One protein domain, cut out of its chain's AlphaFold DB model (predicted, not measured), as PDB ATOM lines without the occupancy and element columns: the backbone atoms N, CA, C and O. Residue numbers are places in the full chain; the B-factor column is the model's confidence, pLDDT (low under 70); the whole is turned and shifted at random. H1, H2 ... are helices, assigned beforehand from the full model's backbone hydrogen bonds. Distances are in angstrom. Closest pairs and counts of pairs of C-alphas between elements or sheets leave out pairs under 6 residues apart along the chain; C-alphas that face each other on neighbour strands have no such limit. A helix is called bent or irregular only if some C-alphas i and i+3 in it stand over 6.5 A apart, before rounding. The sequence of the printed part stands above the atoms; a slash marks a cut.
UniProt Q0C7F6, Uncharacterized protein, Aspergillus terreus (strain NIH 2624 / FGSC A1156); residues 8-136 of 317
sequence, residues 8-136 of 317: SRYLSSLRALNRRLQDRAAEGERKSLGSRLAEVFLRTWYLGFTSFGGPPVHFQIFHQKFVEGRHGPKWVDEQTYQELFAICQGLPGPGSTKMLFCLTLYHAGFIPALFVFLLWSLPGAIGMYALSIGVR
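This is residues 8 to 136 of the 317 residues of an uncharacterized protein of Aspergillus terreus (strain NIH 2624 / FGSC A1156) (UniProt Q0C7F6). A small helical body is built round one helix, H6, and two helical arms stick out from it at its far ends: residues 8 to 20 of H1 and residues 125 to 136 of H7. In the body, H2, H4, H5 and the first arm of the bent H7 pack on H6, while short H3 touches both arms of H7. The printed part has 129 residues with seven named helices, H1 to H7 in that order, and no named strand; the class is all helix. It is only just compact, close to loose, with a radius of gyration of the C-alphas of 16.3 A, and its outline is elongated, spanning 62 by 33 by 26 A.

Start with H1, residues 8 to 29, which touches H6, residues 95 to 108, with residues 21 to 29 alone; the closest C-alphas are those of Gly 28 and Ala 108, 5.8 A apart. Their lines stand at a steep tilt of 69.7 degrees, only just short of about perpendicular. H6 is the hub, touching five other helices. Next, H2, residues 33 to 44, touches H6 with residues 36 to 40 alone, the closest C-alphas being those of Arg 36 and Ala 108, 6.0 A apart; they run opposite ways at a steep tilt of 35.2 degrees, only just past shallow. H3, residues 47 to 50, only just touches H7a, residues 110 to 120, with 3 pairs of C-alphas within 8 A, closest at Gly 48 and Trp 120, 4.7 A. H4, residues 55 to 68, touches H6 at a shallow tilt of 21 degrees, the same way, with the C-alphas of Pro 55 and Ser 96 closest at 5.5 A. H4 and H5, residues 78 to 90, form a helical hairpin; they only just touch, with 3 pairs of C-alphas within 8 A, closest at Val 67 and Glu 78, 6.2 A. H5 touches H6 at a steep tilt of 47 degrees, with the C-alphas of Cys 88 and Gly 95 closest at 5.8 A. H6 and H7a form another helical hairpin, at a steep tilt of 39 degrees, with the C-alphas of Leu 105 and Ala 113 closest at 4.9 A. H2, H6 and H7a make an up and down bundle, three helices in which each runs against the one before it. Every O i to N i+4 pair is within hydrogen-bond range in H1, H2, H5, H6, H7a and H7b, residues 123 to 136; in H4 it is 9 of 10, and H3 is too short for such a pair.

Find C-alpha 8 at (31.664, -48.061, 39.926); from there H1 runs 31.3 A to C-alpha 29. H2 has 12 residues and H3 four. H4 measures 18.5 A, H5 18.6 A and H6 19.6 A, the last beginning at C-alpha 95, (15.790, -26.503, 57.313). H7, residues 110 to 136, was assigned as one helix by its hydrogen bonds but is bent: C-alphas 120 and 123 are 7.0 A apart. Its arms stand at a steep tilt of 44 degrees; H7b is 19.9 A long and ends at C-alpha 136, (14.236, 4.379, 68.711).

The two C-alphas farthest apart are those of Ser 8 and Arg 136, 62.3 A. Without the stretches that stand free, the body of 104 residues spans 36 by 28 by 27 A. The printed part has no cut; no link is long, and the one from H4 to H5, nine residues, is short. Mean pLDDT of the printed part is 84.9, and residues 21 to 30 are under 70.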
ATOM      1  N   SER A   8      31.920 -48.553  41.283       71.50
ATOM      2  CA  SER A   8      31.664 -48.061  39.926       71.50
ATOM      3  C   SER A   8      30.180 -47.813  39.620       71.50
ATOM      4  O   SER A   8      29.879 -46.877  38.879       71.50
ATOM      5  N   ARG A   9      29.249 -48.582  40.212       73.19
ATOM      6  CA  ARG A   9      27.795 -48.368  40.060       73.19
ATOM      7  C   ARG A   9      27.310 -47.107  40.773       73.19
ATOM      8  O   ARG A   9      26.414 -46.436  40.269       73.19
ATOM      9  N   TYR A  10      27.911 -46.757  41.910       74.44
ATOM     10  CA  TYR A  10      27.600 -45.502  42.601       74.44
ATOM     11  C   TYR A  10      28.104 -44.301  41.803       74.44
ATOM     12  O   TYR A  10      27.365 -43.346  41.588       74.44
ATOM     13  N   LEU A  11      29.329 -44.372  41.277       75.50
ATOM     14  CA  LEU A  11      29.890 -43.299  40.452       75.50
ATOM     15  C   LEU A  11      29.116 -43.092  39.141       75.50
ATOM     16  O   LEU A  11      28.915 -41.949  38.726       75.50
ATOM     17  N   SER A  12      28.658 -44.164  38.488       76.19
ATOM     18  CA  SER A  12      27.829 -44.043  37.282       76.19
ATOM     19  C   SER A  12      26.430 -43.505  37.593       76.19
ATOM     20  O   SER A  12      25.941 -42.653  36.852       76.19
ATOM     21  N   SER A  13      25.829 -43.919  38.714       76.69
ATOM     22  CA  SER A  13      24.566 -43.372  39.227       76.69
ATOM     23  C   SER A  13      24.664 -41.870  39.509       76.69
ATOM     24  O   SER A  13      23.819 -41.112  39.036       76.69
ATOM     25  N   LEU A  14      25.730 -41.415  40.175       76.38
ATOM     26  CA  LEU A  14      25.947 -39.994  40.461       76.38
ATOM     27  C   LEU A  14      26.142 -39.166  39.183       76.38
ATOM     28  O   LEU A  14      25.585 -38.077  39.065       76.38
ATOM     29  N   ARG A  15      26.880 -39.681  38.190       77.69
ATOM     30  CA  ARG A  15      27.034 -38.996  36.891       77.69
ATOM     31  C   ARG A  15      25.725 -38.931  36.108       77.69
ATOM     32  O   ARG A  15      25.460 -37.920  35.462       77.69
ATOM     33  N   ALA A  16      24.917 -39.990  36.154       76.00
ATOM     34  CA  ALA A  16      23.604 -40.015  35.516       76.00
ATOM     35  C   ALA A  16      22.634 -39.030  36.185       76.00
ATOM     36  O   ALA A  16      21.923 -38.311  35.484       76.00
ATOM     37  N   LEU A  17      22.654 -38.946  37.519       74.44
ATOM     38  CA  LEU A  17      21.909 -37.944  38.280       74.44
ATOM     39  C   LEU A  17      22.347 -36.529  37.874       74.44
ATOM     40  O   LEU A  17      21.509 -35.708  37.519       74.44
ATOM     41  N   ASN A  18      23.658 -36.276  37.833       77.88
ATOM     42  CA  ASN A  18      24.204 -34.974  37.459       77.88
ATOM     43  C   ASN A  18      23.796 -34.545  36.038       77.88
ATOM     44  O   ASN A  18      23.416 -33.397  35.840       77.88
ATOM     45  N   ARG A  19      23.795 -35.467  35.063       75.12
ATOM     46  CA  ARG A  19      23.299 -35.179  33.704       75.12
ATOM     47  C   ARG A  19      21.813 -34.829  33.687       75.12
ATOM     48  O   ARG A  19      21.448 -33.828  33.093       75.12
ATOM     49  N   ARG A  20      20.965 -35.584  34.397       72.56
ATOM     50  CA  ARG A  20      19.522 -35.283  34.484       72.56
ATOM     51  C   ARG A  20      19.245 -33.924  35.126       72.56
ATOM     52  O   ARG A  20      18.334 -33.223  34.697       72.56
ATOM     53  N   LEU A  21      20.028 -33.561  36.143       67.31
ATOM     54  CA  LEU A  21      19.966 -32.240  36.770       67.31
ATOM     55  C   LEU A  21      20.365 -31.140  35.781       67.31
ATOM     56  O   LEU A  21      19.684 -30.122  35.712       67.31
ATOM     57  N   GLN A  22      21.419 -31.357  34.990       68.12
ATOM     58  CA  GLN A  22      21.848 -30.421  33.947       68.12
ATOM     59  C   GLN A  22      20.810 -30.280  32.826       68.12
ATOM     60  O   GLN A  22      20.497 -29.160  32.437       68.12
ATOM     61  N   ASP A  23      20.220 -31.382  32.357       67.38
ATOM     62  CA  ASP A  23      19.217 -31.371  31.286       67.38
ATOM     63  C   ASP A  23      17.929 -30.649  31.719       67.38
ATOM     64  O   ASP A  23      17.367 -29.856  30.962       67.38
ATOM     65  N   ARG A  24      17.488 -30.845  32.970       64.19
ATOM     66  CA  ARG A  24      16.334 -30.119  33.527       64.19
ATOM     67  C   ARG A  24      16.636 -28.662  33.856       64.19
ATOM     68  O   ARG A  24      15.780 -27.803  33.644       64.19
ATOM     69  N   ALA A  25      17.848 -28.360  34.318       60.44
ATOM     70  CA  ALA A  25      18.299 -26.978  34.451       60.44
ATOM     71  C   ALA A  25      18.285 -26.266  33.085       60.44
ATOM     72  O   ALA A  25      17.826 -25.124  33.004       60.44
ATOM     73  N   ALA A  26      18.679 -26.966  32.015       61.06
ATOM     74  CA  ALA A  26      18.631 -26.469  30.642       61.06
ATOM     75  C   ALA A  26      17.191 -26.303  30.111       61.06
ATOM     76  O   ALA A  26      16.907 -25.350  29.386       61.06
ATOM     77  N   GLU A  27      16.247 -27.175  30.486       63.38
ATOM     78  CA  GLU A  27      14.813 -26.973  30.202       63.38
ATOM     79  C   GLU A  27      14.259 -25.719  30.892       63.38
ATOM     80  O   GLU A  27      13.538 -24.939  30.264       63.38
ATOM     81  N   GLY A  28      14.639 -25.481  32.151       60.22
ATOM     82  CA  GLY A  28      14.297 -24.259  32.880       60.22
ATOM     83  C   GLY A  28      14.936 -22.998  32.285       60.22
ATOM     84  O   GLY A  28      14.325 -21.929  32.325       60.22
ATOM     85  N   GLU A  29      16.132 -23.110  31.702       63.44
ATOM     86  CA  GLU A  29      16.849 -22.017  31.023       63.44
ATOM     87  C   GLU A  29      16.288 -21.628  29.651       63.44
ATOM     88  O   GLU A  29      16.585 -20.530  29.182       63.44
ATOM     89  N   ARG A  30      15.431 -22.444  29.021       65.12
ATOM     90  CA  ARG A  30      14.753 -22.040  27.768       65.12
ATOM     91  C   ARG A  30      13.827 -20.843  27.961       65.12
ATOM     92  O   ARG A  30      13.531 -20.129  27.006       65.12
ATOM     93  N   LYS A  31      13.341 -20.635  29.185       72.94
ATOM     94  CA  LYS A  31      12.523 -19.480  29.553       72.94
ATOM     95  C   LYS A  31      13.421 -18.288  29.881       72.94
ATOM     96  O   LYS A  31      14.439 -18.434  30.553       72.94
ATOM     97  N   SER A  32      13.005 -17.086  29.473       85.06
ATOM     98  CA  SER A  32      13.741 -15.859  29.801       85.06
ATOM     99  C   SER A  32      13.912 -15.720  31.316       85.06
ATOM    100  O   SER A  32      13.007 -16.050  32.089       85.06
ATOM    101  N   LEU A  33      15.061 -15.209  31.760       84.38
ATOM    102  CA  LEU A  33      15.377 -15.075  33.187       84.38
ATOM    103  C   LEU A  33      14.293 -14.279  33.941       84.38
ATOM    104  O   LEU A  33      13.890 -14.669  35.035       84.38
ATOM    105  N   GLY A  34      13.741 -13.236  33.311       88.38
ATOM    106  CA  GLY A  34      12.631 -12.453  33.859       88.38
ATOM    107  C   GLY A  34      11.359 -13.274  34.093       88.38
ATOM    108  O   GLY A  34      10.743 -13.152  35.147       88.38
ATOM    109  N   SER A  35      10.996 -14.170  33.168       87.81
ATOM    110  CA  SER A  35       9.822 -15.038  33.346       87.81
ATOM    111  C   SER A  35      10.002 -16.045  34.489       87.81
ATOM    112  O   SER A  35       9.062 -16.288  35.243       87.81
ATOM    113  N   ARG A  36      11.223 -16.565  34.683       87.75
ATOM    114  CA  ARG A  36      11.563 -17.458  35.806       87.75
ATOM    115  C   ARG A  36      11.482 -16.722  37.142       87.75
ATOM    116  O   ARG A  36      10.913 -17.250  38.093       87.75
ATOM    117  N   LEU A  37      12.013 -15.498  37.211       91.56
ATOM    118  CA  LEU A  37      11.915 -14.650  38.402       91.56
ATOM    119  C   LEU A  37      10.464 -14.296  38.731       91.56
ATOM    120  O   LEU A  37      10.067 -14.420  39.886       91.56
ATOM    121  N   ALA A  38       9.671 -13.910  37.730       91.44
ATOM    122  CA  ALA A  38       8.256 -13.603  37.911       91.44
ATOM    123  C   ALA A  38       7.467 -14.829  38.393       91.44
ATOM    124  O   ALA A  38       6.662 -14.713  39.318       91.44
ATOM    125  N   GLU A  39       7.730 -16.014  37.825       90.31
ATOM    126  CA  GLU A  39       7.102 -17.263  38.266       90.31
ATOM    127  C   GLU A  39       7.433 -17.569  39.733       90.31
ATOM    128  O   GLU A  39       6.533 -17.871  40.518       90.31
ATOM    129  N   VAL A  40       8.708 -17.466  40.120       91.25
ATOM    130  CA  VAL A  40       9.129 -17.676  41.510       91.25
ATOM    131  C   VAL A  40       8.468 -16.644  42.420       91.25
ATOM    132  O   VAL A  40       7.795 -17.038  43.367       91.25
ATOM    133  N   PHE A  41       8.560 -15.352  42.089       91.62
ATOM    134  CA  PHE A  41       7.965 -14.261  42.859       91.62
ATOM    135  C   PHE A  41       6.474 -14.488  43.124       91.62
ATOM    136  O   PHE A  41       6.061 -14.541  44.280       91.62
ATOM    137  N   LEU A  42       5.676 -14.700  42.072       90.88
ATOM    138  CA  LEU A  42       4.226 -14.904  42.172       90.88
ATOM    139  C   LEU A  42       3.866 -16.091  43.064       90.88
ATOM    140  O   LEU A  42       2.853 -16.066  43.765       90.88
ATOM    141  N   ARG A  43       4.705 -17.129  43.071       88.75
ATOM    142  CA  ARG A  43       4.465 -18.296  43.912       88.75
ATOM    143  C   ARG A  43       4.946 -18.111  45.342       88.75
ATOM    144  O   ARG A  43       4.319 -18.694  46.220       88.75
ATOM    145  N   THR A  44       6.011 -17.364  45.605       89.81
ATOM    146  CA  THR A  44       6.681 -17.382  46.917       89.81
ATOM    147  C   THR A  44       6.599 -16.077  47.702       89.81
ATOM    148  O   THR A  44       6.968 -16.083  48.871       89.81
ATOM    149  N   TRP A  45       6.107 -14.975  47.131       88.94
ATOM    150  CA  TRP A  45       6.071 -13.676  47.821       88.94
ATOM    151  C   TRP A  45       5.278 -13.708  49.136       88.94
ATOM    152  O   TRP A  45       5.730 -13.182  50.149       88.94
ATOM    153  N   TYR A  46       4.130 -14.387  49.149       88.12
ATOM    154  CA  TYR A  46       3.281 -14.488  50.335       88.12
ATOM    155  C   TYR A  46       3.775 -15.536  51.335       88.12
ATOM    156  O   TYR A  46       3.394 -15.495  52.500       88.12
ATOM    157  N   LEU A  47       4.644 -16.460  50.911       87.00
ATOM    158  CA  LEU A  47       5.129 -17.545  51.767       87.00
ATOM    159  C   LEU A  47       5.867 -17.003  52.994       87.00
ATOM    160  O   LEU A  47       5.716 -17.579  54.066       87.00
ATOM    161  N   GLY A  48       6.586 -15.883  52.867       83.50
ATOM    162  CA  GLY A  48       7.234 -15.225  54.006       83.50
ATOM    163  C   GLY A  48       6.258 -14.573  54.998       83.50
ATOM    164  O   GLY A  48       6.628 -14.349  56.144       83.50
ATOM    165  N   PHE A  49       5.011 -14.312  54.589       84.25
ATOM    166  CA  PHE A  49       3.954 -13.763  55.448       84.25
ATOM    167  C   PHE A  49       2.995 -14.821  55.991       84.25
ATOM    168  O   PHE A  49       2.327 -14.559  56.981       84.25
ATOM    169  N   THR A  50       2.866 -15.984  55.345       84.06
ATOM    170  CA  THR A  50       1.857 -16.995  55.716       84.06
ATOM    171  C   THR A  50       2.452 -18.277  56.288       84.06
ATOM    172  O   THR A  50       1.723 -19.071  56.878       84.06
ATOM    173  N   SER A  51       3.753 -18.521  56.110       81.44
ATOM    174  CA  SER A  51       4.401 -19.745  56.596       81.44
ATOM    175  C   SER A  51       4.846 -19.571  58.046       81.44
ATOM    176  O   SER A  51       6.008 -19.283  58.323       81.44
ATOM    177  N   PHE A  52       3.901 -19.744  58.968       76.19
ATOM    178  CA  PHE A  52       4.157 -19.850  60.405       76.19
ATOM    179  C   PHE A  52       3.907 -21.285  60.882       76.19
ATOM    180  O   PHE A  52       3.156 -22.031  60.260       76.19
ATOM    181  N   GLY A  53       4.520 -21.685  62.000       70.38
ATOM    182  CA  GLY A  53       4.335 -23.025  62.583       70.38
ATOM    183  C   GLY A  53       5.585 -23.910  62.588       70.38
ATOM    184  O   GLY A  53       5.529 -25.059  63.020       70.38
ATOM    185  N   GLY A  54       6.731 -23.377  62.164       77.12
ATOM    186  CA  GLY A  54       8.027 -24.040  62.296       77.12
ATOM    187  C   GLY A  54       8.349 -25.024  61.163       77.12
ATOM    188  O   GLY A  54       7.563 -25.197  60.227       77.12
ATOM    189  N   PRO A  55       9.524 -25.681  61.218       78.12
ATOM    190  CA  PRO A  55      10.044 -26.458  60.093       78.12
ATOM    191  C   PRO A  55       9.098 -27.548  59.555       78.12
ATOM    192  O   PRO A  55       8.944 -27.609  58.336       78.12
ATOM    193  N   PRO A  56       8.412 -28.363  60.389       80.31
ATOM    194  CA  PRO A  56       7.493 -29.390  59.887       80.31
ATOM    195  C   PRO A  56       6.329 -28.811  59.077       80.31
ATOM    196  O   PRO A  56       5.982 -29.347  58.027       80.31
ATOM    197  N   VAL A  57       5.764 -27.689  59.536       85.94
ATOM    198  CA  VAL A  57       4.667 -27.004  58.842       85.94
ATOM    199  C   VAL A  57       5.159 -26.436  57.517       85.94
ATOM    200  O   VAL A  57       4.503 -26.603  56.493       85.94
ATOM    201  N   HIS A  58       6.354 -25.841  57.495       90.75
ATOM    202  CA  HIS A  58       6.936 -25.312  56.260       90.75
ATOM    203  C   HIS A  58       7.170 -26.421  55.228       90.75
ATOM    204  O   HIS A  58       6.844 -26.239  54.057       90.75
ATOM    205  N   PHE A  59       7.669 -27.589  55.647       90.00
ATOM    206  CA  PHE A  59       7.837 -28.727  54.743       90.00
ATOM    207  C   PHE A  59       6.503 -29.183  54.155       90.00
ATOM    208  O   PHE A  59       6.405 -29.336  52.939       90.00
ATOM    209  N   GLN A  60       5.457 -29.295  54.974       89.50
ATOM    210  CA  GLN A  60       4.120 -29.634  54.488       89.50
ATOM    211  C   GLN A  60       3.574 -28.586  53.504       89.50
ATOM    212  O   GLN A  60       3.054 -28.955  52.452       89.50
ATOM    213  N   ILE A  61       3.740 -27.289  53.790       90.81
ATOM    214  CA  ILE A  61       3.347 -26.201  52.879       90.81
ATOM    215  C   ILE A  61       4.086 -26.334  51.540       90.81
ATOM    216  O   ILE A  61       3.470 -26.242  50.476       90.81
ATOM    217  N   PHE A  62       5.398 -26.576  51.568       92.25
ATOM    218  CA  PHE A  62       6.197 -26.730  50.350       92.25
ATOM    219  C   PHE A  62       5.809 -27.984  49.567       92.25
ATOM    220  O   PHE A  62       5.725 -27.933  48.344       92.25
ATOM    221  N   HIS A  63       5.532 -29.086  50.258       92.62
ATOM    222  CA  HIS A  63       5.098 -30.337  49.645       92.62
ATOM    223  C   HIS A  63       3.773 -30.155  48.889       92.62
ATOM    224  O   HIS A  63       3.715 -30.354  47.674       92.62
ATOM    225  N   GLN A  64       2.749 -29.607  49.549       90.75
ATOM    226  CA  GLN A  64       1.451 -29.331  48.916       90.75
ATOM    227  C   GLN A  64       1.579 -28.365  47.729       90.75
ATOM    228  O   GLN A  64       0.931 -28.507  46.687       90.75
ATOM    229  N   LYS A  65       2.439 -27.358  47.860       90.50
ATOM    230  CA  LYS A  65       2.576 -26.311  46.850       90.50
ATOM    231  C   LYS A  65       3.361 -26.755  45.619       90.50
ATOM    232  O   LYS A  65       2.964 -26.428  44.501       90.50
ATOM    233  N   PHE A  66       4.476 -27.449  45.820       91.12
ATOM    234  CA  PHE A  66       5.469 -27.702  44.777       91.12
ATOM    235  C   PHE A  66       5.502 -29.155  44.294       91.12
ATOM    236  O   PHE A  66       5.983 -29.385  43.183       91.12
ATOM    237  N   VAL A  67       4.958 -30.096  45.077       91.75
ATOM    238  CA  VAL A  67       4.836 -31.523  44.727       91.75
ATOM    239  C   VAL A  67       3.401 -31.870  44.338       91.75
ATOM    240  O   VAL A  67       3.158 -32.367  43.237       91.75
ATOM    241  N   GLU A  68       2.421 -31.571  45.200       89.19
ATOM    242  CA  GLU A  68       1.009 -31.857  44.886       89.19
ATOM    243  C   GLU A  68       0.481 -30.933  43.777       89.19
ATOM    244  O   GLU A  68      -0.388 -31.329  43.001       89.19
ATOM    245  N   GLY A  69       1.052 -29.729  43.645       83.44
ATOM    246  CA  GLY A  69       0.663 -28.746  42.633       83.44
ATOM    247  C   GLY A  69      -0.608 -27.971  42.994       83.44
ATOM    248  O   GLY A  69      -1.276 -27.432  42.114       83.44
ATOM    249  N   ARG A  70      -0.951 -27.879  44.289       78.44
ATOM    250  CA  ARG A  70      -2.195 -27.236  44.755       78.44
ATOM    251  C   ARG A  70      -2.314 -25.754  44.368       78.44
ATOM    252  O   ARG A  70      -3.415 -25.222  44.290       78.44
ATOM    253  N   HIS A  71      -1.184 -25.092  44.112       75.31
ATOM    254  CA  HIS A  71      -1.108 -23.675  43.741       75.31
ATOM    255  C   HIS A  71      -0.271 -23.441  42.471       75.31
ATOM    256  O   HIS A  71       0.459 -22.450  42.381       75.31
ATOM    257  N   GLY A  72      -0.336 -24.369  41.509       78.81
ATOM    258  CA  GLY A  72       0.260 -24.224  40.177       78.81
ATOM    259  C   GLY A  72       1.011 -25.470  39.690       78.81
ATOM    260  O   GLY A  72       0.991 -26.504  40.353       78.81
ATOM    261  N   PRO A  73       1.710 -25.381  38.541       80.44
ATOM    262  CA  PRO A  73       2.494 -26.483  37.985       80.44
ATOM    263  C   PRO A  73       3.452 -27.098  39.005       80.44
ATOM    264  O   PRO A  73       4.155 -26.362  39.702       80.44
ATOM    265  N   LYS A  74       3.510 -28.428  39.065       87.12
ATOM    266  CA  LYS A  74       4.454 -29.151  39.922       87.12
ATOM    267  C   LYS A  74       5.885 -28.762  39.554       87.12
ATOM    268  O   LYS A  74       6.232 -28.758  38.375       87.12
ATOM    269  N   TRP A  75       6.688 -28.410  40.552       86.62
ATOM    270  CA  TRP A  75       8.102 -28.077  40.354       86.62
ATOM    271  C   TRP A  75       8.978 -29.321  40.439       86.62
ATOM    272  O   TRP A  75       9.944 -29.451  39.691       86.62
ATOM    273  N   VAL A  76       8.633 -30.229  41.350       88.50
ATOM    274  CA  VAL A  76       9.367 -31.466  41.609       88.50
ATOM    275  C   VAL A  76       8.393 -32.613  41.853       88.50
ATOM    276  O   VAL A  76       7.251 -32.406  42.263       88.50
ATOM    277  N   ASP A  77       8.842 -33.830  41.582       90.94
ATOM    278  CA  ASP A  77       8.156 -35.061  41.952       90.94
ATOM    279  C   ASP A  77       8.473 -35.467  43.400       90.94
ATOM    280  O   ASP A  77       9.387 -34.932  44.032       90.94
ATOM    281  N   GLU A  78       7.710 -36.430  43.921       91.44
ATOM    282  CA  GLU A  78       7.842 -36.907  45.302       91.44
ATOM    283  C   GLU A  78       9.261 -37.396  45.604       91.44
ATOM    284  O   GLU A  78       9.832 -37.042  46.632       91.44
ATOM    285  N   GLN A  79       9.864 -38.164  44.690       90.50
ATOM    286  CA  GLN A  79      11.196 -38.720  44.902       90.50
ATOM    287  C   GLN A  79      12.243 -37.608  45.030       90.50
ATOM    288  O   GLN A  79      12.993 -37.576  46.008       90.50
ATOM    289  N   THR A  80      12.251 -36.654  44.096       89.75
ATOM    290  CA  THR A  80      13.169 -35.509  44.147       89.75
ATOM    291  C   THR A  80      12.958 -34.677  45.413       89.75
ATOM    292  O   THR A  80      13.928 -34.241  46.032       89.75
ATOM    293  N   TYR A  81      11.710 -34.469  45.846       92.69
ATOM    294  CA  TYR A  81      11.429 -33.740  47.084       92.69
ATOM    295  C   TYR A  81      12.050 -34.430  48.308       92.69
ATOM    296  O   TYR A  81      12.677 -33.761  49.129       92.69
ATOM    297  N   GLN A  82      11.934 -35.756  48.418       92.88
ATOM    298  CA  GLN A  82      12.529 -36.521  49.521       92.88
ATOM    299  C   GLN A  82      14.067 -36.490  49.489       92.88
ATOM    300  O   GLN A  82      14.707 -36.365  50.536       92.88
ATOM    301  N   GLU A  83      14.677 -36.535  48.302       91.38
ATOM    302  CA  GLU A  83      16.132 -36.391  48.143       91.38
ATOM    303  C   GLU A  83      16.609 -34.998  48.593       91.38
ATOM    304  O   GLU A  83      17.558 -34.880  49.376       91.38
ATOM    305  N   LEU A  84      15.908 -33.936  48.180       91.38
ATOM    306  CA  LEU A  84      16.181 -32.567  48.631       91.38
ATOM    307  C   LEU A  84      15.980 -32.417  50.142       91.38
ATOM    308  O   LEU A  84      16.787 -31.760  50.805       91.38
ATOM    309  N   PHE A  85      14.943 -33.046  50.698       91.69
ATOM    310  CA  PHE A  85      14.696 -33.065  52.134       91.69
ATOM    311  C   PHE A  85      15.873 -33.699  52.881       91.69
ATOM    312  O   PHE A  85      16.393 -33.090  53.817       91.69
ATOM    313  N   ALA A  86      16.352 -34.864  52.436       91.00
ATOM    314  CA  ALA A  86      17.497 -35.544  53.037       91.00
ATOM    315  C   ALA A  86      18.770 -34.677  52.999       91.00
ATOM    316  O   ALA A  86      19.460 -34.544  54.014       91.00
ATOM    317  N   ILE A  87      19.043 -34.008  51.873       89.25
ATOM    318  CA  ILE A  87      20.162 -33.056  51.748       89.25
ATOM    319  C   ILE A  87      19.999 -31.890  52.737       89.25
ATOM    320  O   ILE A  87      20.949 -31.492  53.420       89.25
ATOM    321  N   CYS A  88      18.782 -31.362  52.867       90.81
ATOM    322  CA  CYS A  88      18.482 -30.285  53.804       90.81
ATOM    323  C   CYS A  88      18.607 -30.712  55.273       90.81
ATOM    324  O   CYS A  88      18.914 -29.854  56.098       90.81
ATOM    325  N   GLN A  89      18.428 -31.990  55.609       89.25
ATOM    326  CA  GLN A  89      18.701 -32.504  56.957       89.25
ATOM    327  C   GLN A  89      20.194 -32.769  57.201       89.25
ATOM    328  O   GLN A  89      20.651 -32.674  58.336       89.25
ATOM    329  N   GLY A  90      20.965 -33.072  56.151       87.31
ATOM    330  CA  GLY A  90      22.405 -33.336  56.266       87.31
ATOM    331  C   GLY A  90      23.269 -32.080  56.413       87.31
ATOM    332  O   GLY A  90      24.312 -32.114  57.062       87.31
ATOM    333  N   LEU A  91      22.855 -30.961  55.817       87.12
ATOM    334  CA  LEU A  91      23.606 -29.702  55.886       87.12
ATOM    335  C   LEU A  91      23.282 -28.915  57.182       87.12
ATOM    336  O   LEU A  91      22.148 -28.967  57.658       87.12
ATOM    337  N   PRO A  92      24.200 -28.103  57.732       82.62
ATOM    338  CA  PRO A  92      23.862 -27.172  58.810       82.62
ATOM    339  C   PRO A  92      22.959 -26.030  58.301       82.62
ATOM    340  O   PRO A  92      22.985 -25.685  57.118       82.62
ATOM    341  N   GLY A  93      22.133 -25.451  59.178       81.81
ATOM    342  CA  GLY A  93      21.306 -24.266  58.893       81.81
ATOM    343  C   GLY A  93      19.784 -24.493  58.935       81.81
ATOM    344  O   GLY A  93      19.326 -25.620  59.127       81.81
ATOM    345  N   PRO A  94      18.979 -23.427  58.759       86.50
ATOM    346  CA  PRO A  94      17.525 -23.477  58.899       86.50
ATOM    347  C   PRO A  94      16.881 -24.343  57.810       86.50
ATOM    348  O   PRO A  94      16.888 -23.997  56.626       86.50
ATOM    349  N   GLY A  95      16.299 -25.473  58.222       86.62
ATOM    350  CA  GLY A  95      15.790 -26.503  57.313       86.62
ATOM    351  C   GLY A  95      14.780 -25.992  56.283       86.62
ATOM    352  O   GLY A  95      14.904 -26.316  55.106       86.62
ATOM    353  N   SER A  96      13.824 -25.144  56.680       90.44
ATOM    354  CA  SER A  96      12.812 -24.618  55.753       90.44
ATOM    355  C   SER A  96      13.404 -23.692  54.691       90.44
ATOM    356  O   SER A  96      13.077 -23.817  53.516       90.44
ATOM    357  N   THR A  97      14.308 -22.792  55.078       91.50
ATOM    358  CA  THR A  97      14.939 -21.855  54.139       91.50
ATOM    359  C   THR A  97      15.813 -22.597  53.135       91.50
ATOM    360  O   THR A  97      15.773 -22.299  51.943       91.50
ATOM    361  N   LYS A  98      16.547 -23.614  53.602       93.19
ATOM    362  CA  LYS A  98      17.348 -24.484  52.734       93.19
ATOM    363  C   LYS A  98      16.478 -25.255  51.756       93.19
ATOM    364  O   LYS A  98      16.788 -25.281  50.573       93.19
ATOM    365  N   MET A  99      15.371 -25.814  52.237       93.56
ATOM    366  CA  MET A  99      14.442 -26.554  51.391       93.56
ATOM    367  C   MET A  99      13.882 -25.669  50.282       93.56
ATOM    368  O   MET A  99      13.955 -26.045  49.117       93.56
ATOM    369  N   LEU A 100      13.397 -24.472  50.623       92.81
ATOM    370  CA  LEU A 100      12.871 -23.527  49.639       92.81
ATOM    371  C   LEU A 100      13.942 -23.106  48.620       92.81
ATOM    372  O   LEU A 100      13.678 -23.114  47.420       92.81
ATOM    373  N   PHE A 101      15.160 -22.809  49.085       93.25
ATOM    374  CA  PHE A 101      16.287 -22.475  48.216       93.25
ATOM    375  C   PHE A 101      16.636 -23.621  47.257       93.25
ATOM    376  O   PHE A 101      16.725 -23.396  46.054       93.25
ATOM    377  N   CYS A 102      16.790 -24.850  47.759       92.31
ATOM    378  CA  CYS A 102      17.114 -26.024  46.944       92.31
ATOM    379  C   CYS A 102      16.025 -26.327  45.911       92.31
ATOM    380  O   CYS A 102      16.333 -26.678  44.774       92.31
ATOM    381  N   LEU A 103      14.759 -26.152  46.283       92.50
ATOM    382  CA  LEU A 103      13.626 -26.377  45.396       92.50
ATOM    383  C   LEU A 103      13.599 -25.379  44.235       92.50
ATOM    384  O   LEU A 103      13.425 -25.759  43.078       92.50
ATOM    385  N   THR A 104      13.817 -24.098  44.539       92.25
ATOM    386  CA  THR A 104      13.915 -23.054  43.516       92.25
ATOM    387  C   THR A 104      15.190 -23.194  42.694       92.25
ATOM    388  O   THR A 104      15.146 -22.963  41.490       92.25
ATOM    389  N   LEU A 105      16.301 -23.628  43.292       90.81
ATOM    390  CA  LEU A 105      17.546 -23.910  42.580       90.81
ATOM    391  C   LEU A 105      17.355 -25.028  41.551       90.81
ATOM    392  O   LEU A 105      17.771 -24.871  40.407       90.81
ATOM    393  N   TYR A 106      16.681 -26.112  41.942       88.75
ATOM    394  CA  TYR A 106      16.369 -27.230  41.054       88.75
ATOM    395  C   TYR A 106      15.442 -26.808  39.902       88.75
ATOM    396  O   TYR A 106      15.676 -27.180  38.757       88.75
ATOM    397  N   HIS A 107      14.400 -26.019  40.187       86.88
ATOM    398  CA  HIS A 107      13.381 -25.657  39.193       86.88
ATOM    399  C   HIS A 107      13.763 -24.457  38.304       86.88
ATOM    400  O   HIS A 107      13.535 -24.454  37.097       86.88
ATOM    401  N   ALA A 108      14.311 -23.399  38.900       86.75
ATOM    402  CA  ALA A 108      14.495 -22.090  38.278       86.75
ATOM    403  C   ALA A 108      15.957 -21.610  38.278       86.75
ATOM    404  O   ALA A 108      16.220 -20.516  37.788       86.75
ATOM    405  N   GLY A 109      16.917 -22.422  38.726       87.38
ATOM    406  CA  GLY A 109      18.344 -22.100  38.673       87.38
ATOM    407  C   GLY A 109      18.815 -21.152  39.780       87.38
ATOM    408  O   GLY A 109      18.076 -20.790  40.695       87.38
ATOM    409  N   PHE A 110      20.088 -20.759  39.708       88.56
ATOM    410  CA  PHE A 110      20.781 -20.097  40.819       88.56
ATOM    411  C   PHE A 110      20.286 -18.674  41.112       88.56
ATOM    412  O   PHE A 110      20.039 -18.334  42.268       88.56
ATOM    413  N   ILE A 111      20.091 -17.846  40.078       91.88
ATOM    414  CA  ILE A 111      19.672 -16.447  40.262       91.88
ATOM    415  C   ILE A 111      18.279 -16.356  40.915       91.88
ATOM    416  O   ILE A 111      18.144 -15.653  41.920       91.88
ATOM    417  N   PRO A 112      17.251 -17.103  40.459       91.62
ATOM    418  CA  PRO A 112      15.958 -17.118  41.141       91.62
ATOM    419  C   PRO A 112      15.997 -17.759  42.531       91.62
ATOM    420  O   PRO A 112      15.209 -17.367  43.390       91.62
ATOM    421  N   ALA A 113      16.914 -18.698  42.789       91.94
ATOM    422  CA  ALA A 113      17.101 -19.266  44.125       91.94
ATOM    423  C   ALA A 113      17.630 -18.225  45.125       91.94
ATOM    424  O   ALA A 113      17.147 -18.134  46.255       91.94
ATOM    425  N   LEU A 114      18.574 -17.379  44.711       93.56
ATOM    426  CA  LEU A 114      19.018 -16.271  45.554       93.56
ATOM    427  C   LEU A 114      17.878 -15.268  45.778       93.56
ATOM    428  O   LEU A 114      17.630 -14.845  46.904       93.56
ATOM    429  N   PHE A 115      17.122 -14.952  44.726       93.62
ATOM    430  CA  PHE A 115      15.973 -14.058  44.826       93.62
ATOM    431  C   PHE A 115      14.893 -14.577  45.791       93.62
ATOM    432  O   PHE A 115      14.413 -13.815  46.631       93.62
ATOM    433  N   VAL A 116      14.546 -15.873  45.739       93.88
ATOM    434  CA  VAL A 116      13.558 -16.456  46.666       93.88
ATOM    435  C   VAL A 116      14.037 -16.408  48.112       93.88
ATOM    436  O   VAL A 116      13.233 -16.184  49.012       93.88
ATOM    437  N   PHE A 117      15.339 -16.586  48.344       92.88
ATOM    438  CA  PHE A 117      15.926 -16.506  49.678       92.88
ATOM    439  C   PHE A 117      15.784 -15.102  50.276       92.88
ATOM    440  O   PHE A 117      15.375 -14.968  51.436       92.88
ATOM    441  N   LEU A 118      16.063 -14.062  49.480       92.44
ATOM    442  CA  LEU A 118      15.825 -12.682  49.901       92.44
ATOM    443  C   LEU A 118      14.339 -12.453  50.161       92.44
ATOM    444  O   LEU A 118      13.996 -11.944  51.219       92.44
ATOM    445  N   LEU A 119      13.464 -12.879  49.249       91.69
ATOM    446  CA  LEU A 119      12.021 -12.668  49.361       91.69
ATOM    447  C   LEU A 119      11.406 -13.380  50.576       91.69
ATOM    448  O   LEU A 119      10.505 -12.843  51.210       91.69
ATOM    449  N   TRP A 120      11.915 -14.562  50.927       90.81
ATOM    450  CA  TRP A 120      11.526 -15.300  52.130       90.81
ATOM    451  C   TRP A 120      11.971 -14.593  53.418       90.81
ATOM    452  O   TRP A 120      11.255 -14.619  54.416       90.81
ATOM    453  N   SER A 121      13.142 -13.952  53.402       89.75
ATOM    454  CA  SER A 121      13.737 -13.315  54.588       89.75
ATOM    455  C   SER A 121      13.310 -11.851  54.768       89.75
ATOM    456  O   SER A 121      13.343 -11.321  55.879       89.75
ATOM    457  N   LEU A 122      12.886 -11.202  53.681       90.25
ATOM    458  CA  LEU A 122      12.515  -9.788  53.609       90.25
ATOM    459  C   LEU A 122      11.412  -9.389  54.603       90.25
ATOM    460  O   LEU A 122      11.606  -8.401  55.307       90.25
ATOM    461  N   PRO A 123      10.290 -10.126  54.721       87.88
ATOM    462  CA  PRO A 123       9.203  -9.756  55.625       87.88
ATOM    463  C   PRO A 123       9.653  -9.702  57.084       87.88
ATOM    464  O   PRO A 123       9.339  -8.749  57.796       87.88
ATOM    465  N   GLY A 124      10.451 -10.686  57.511       86.81
ATOM    466  CA  GLY A 124      11.026 -10.719  58.854       86.81
ATOM    467  C   GLY A 124      12.007  -9.569  59.083       86.81
ATOM    468  O   GLY A 124      11.913  -8.876  60.094       86.81
ATOM    469  N   ALA A 125      12.897  -9.314  58.118       89.25
ATOM    470  CA  ALA A 125      13.861  -8.220  58.198       89.25
ATOM    471  C   ALA A 125      13.180  -6.841  58.249       89.25
ATOM    472  O   ALA A 125      13.539  -6.019  59.091       89.25
ATOM    473  N   ILE A 126      12.165  -6.600  57.408       91.94
ATOM    474  CA  ILE A 126      11.359  -5.371  57.438       91.94
ATOM    475  C   ILE A 126      10.638  -5.246  58.774       91.94
ATOM    476  O   ILE A 126      10.681  -4.175  59.368       91.94
ATOM    477  N   GLY A 127      10.004  -6.316  59.261       89.62
ATOM    478  CA  GLY A 127       9.301  -6.299  60.543       89.62
ATOM    479  C   GLY A 127      10.225  -5.911  61.696       89.62
ATOM    480  O   GLY A 127       9.904  -5.008  62.469       89.62
ATOM    481  N   MET A 128      11.411  -6.520  61.768       89.19
ATOM    482  CA  MET A 128      12.417  -6.185  62.782       89.19
ATOM    483  C   MET A 128      12.960  -4.760  62.623       89.19
ATOM    484  O   MET A 128      13.132  -4.054  63.616       89.19
ATOM    485  N   TYR A 129      13.215  -4.315  61.391       90.69
ATOM    486  CA  TYR A 129      13.723  -2.971  61.120       90.69
ATOM    487  C   TYR A 129      12.694  -1.882  61.454       90.69
ATOM    488  O   TYR A 129      13.025  -0.904  62.123       90.69
ATOM    489  N   ALA A 130      11.435  -2.080  61.059       89.62
ATOM    490  CA  ALA A 130      10.332  -1.184  61.383       89.62
ATOM    491  C   ALA A 130      10.128  -1.081  62.899       89.62
ATOM    492  O   ALA A 130       9.990   0.023  63.428       89.62
ATOM    493  N   LEU A 131      10.191  -2.213  63.611       85.81
ATOM    494  CA  LEU A 131      10.110  -2.231  65.069       85.81
ATOM    495  C   LEU A 131      11.296  -1.493  65.710       85.81
ATOM    496  O   LEU A 131      11.101  -0.720  66.640       85.81
ATOM    497  N   SER A 132      12.509  -1.669  65.179       86.69
ATOM    498  CA  SER A 132      13.714  -0.971  65.649       86.69
ATOM    499  C   SER A 132      13.591   0.552  65.522       86.69
ATOM    500  O   SER A 132      13.877   1.271  66.480       86.69
ATOM    501  N   ILE A 133      13.096   1.063  64.387       86.56
ATOM    502  CA  ILE A 133      12.816   2.500  64.221       86.56
ATOM    503  C   ILE A 133      11.725   2.957  65.195       86.56
ATOM    504  O   ILE A 133      11.867   4.006  65.823       86.56
ATOM    505  N   GLY A 134      10.659   2.168  65.345       82.06
ATOM    506  CA  GLY A 134       9.566   2.476  66.267       82.06
ATOM    507  C   GLY A 134      10.039   2.613  67.714       82.06
ATOM    508  O   GLY A 134       9.652   3.556  68.396       82.06
ATOM    509  N   VAL A 135      10.928   1.721  68.158       79.50
ATOM    510  CA  VAL A 135      11.506   1.749  69.509       79.50
ATOM    511  C   VAL A 135      12.499   2.900  69.679       79.50
ATOM    512  O   VAL A 135      12.519   3.514  70.738       79.50
ATOM    513  N   ARG A 136      13.279   3.253  68.648       77.62
ATOM    514  CA  ARG A 136      14.236   4.379  68.711       77.62
ATOM    515  C   ARG A 136      13.583   5.738  68.965       77.62
ATOM    516  O   ARG A 136      14.231   6.612  69.527       77.62
TER     517      ARG A 136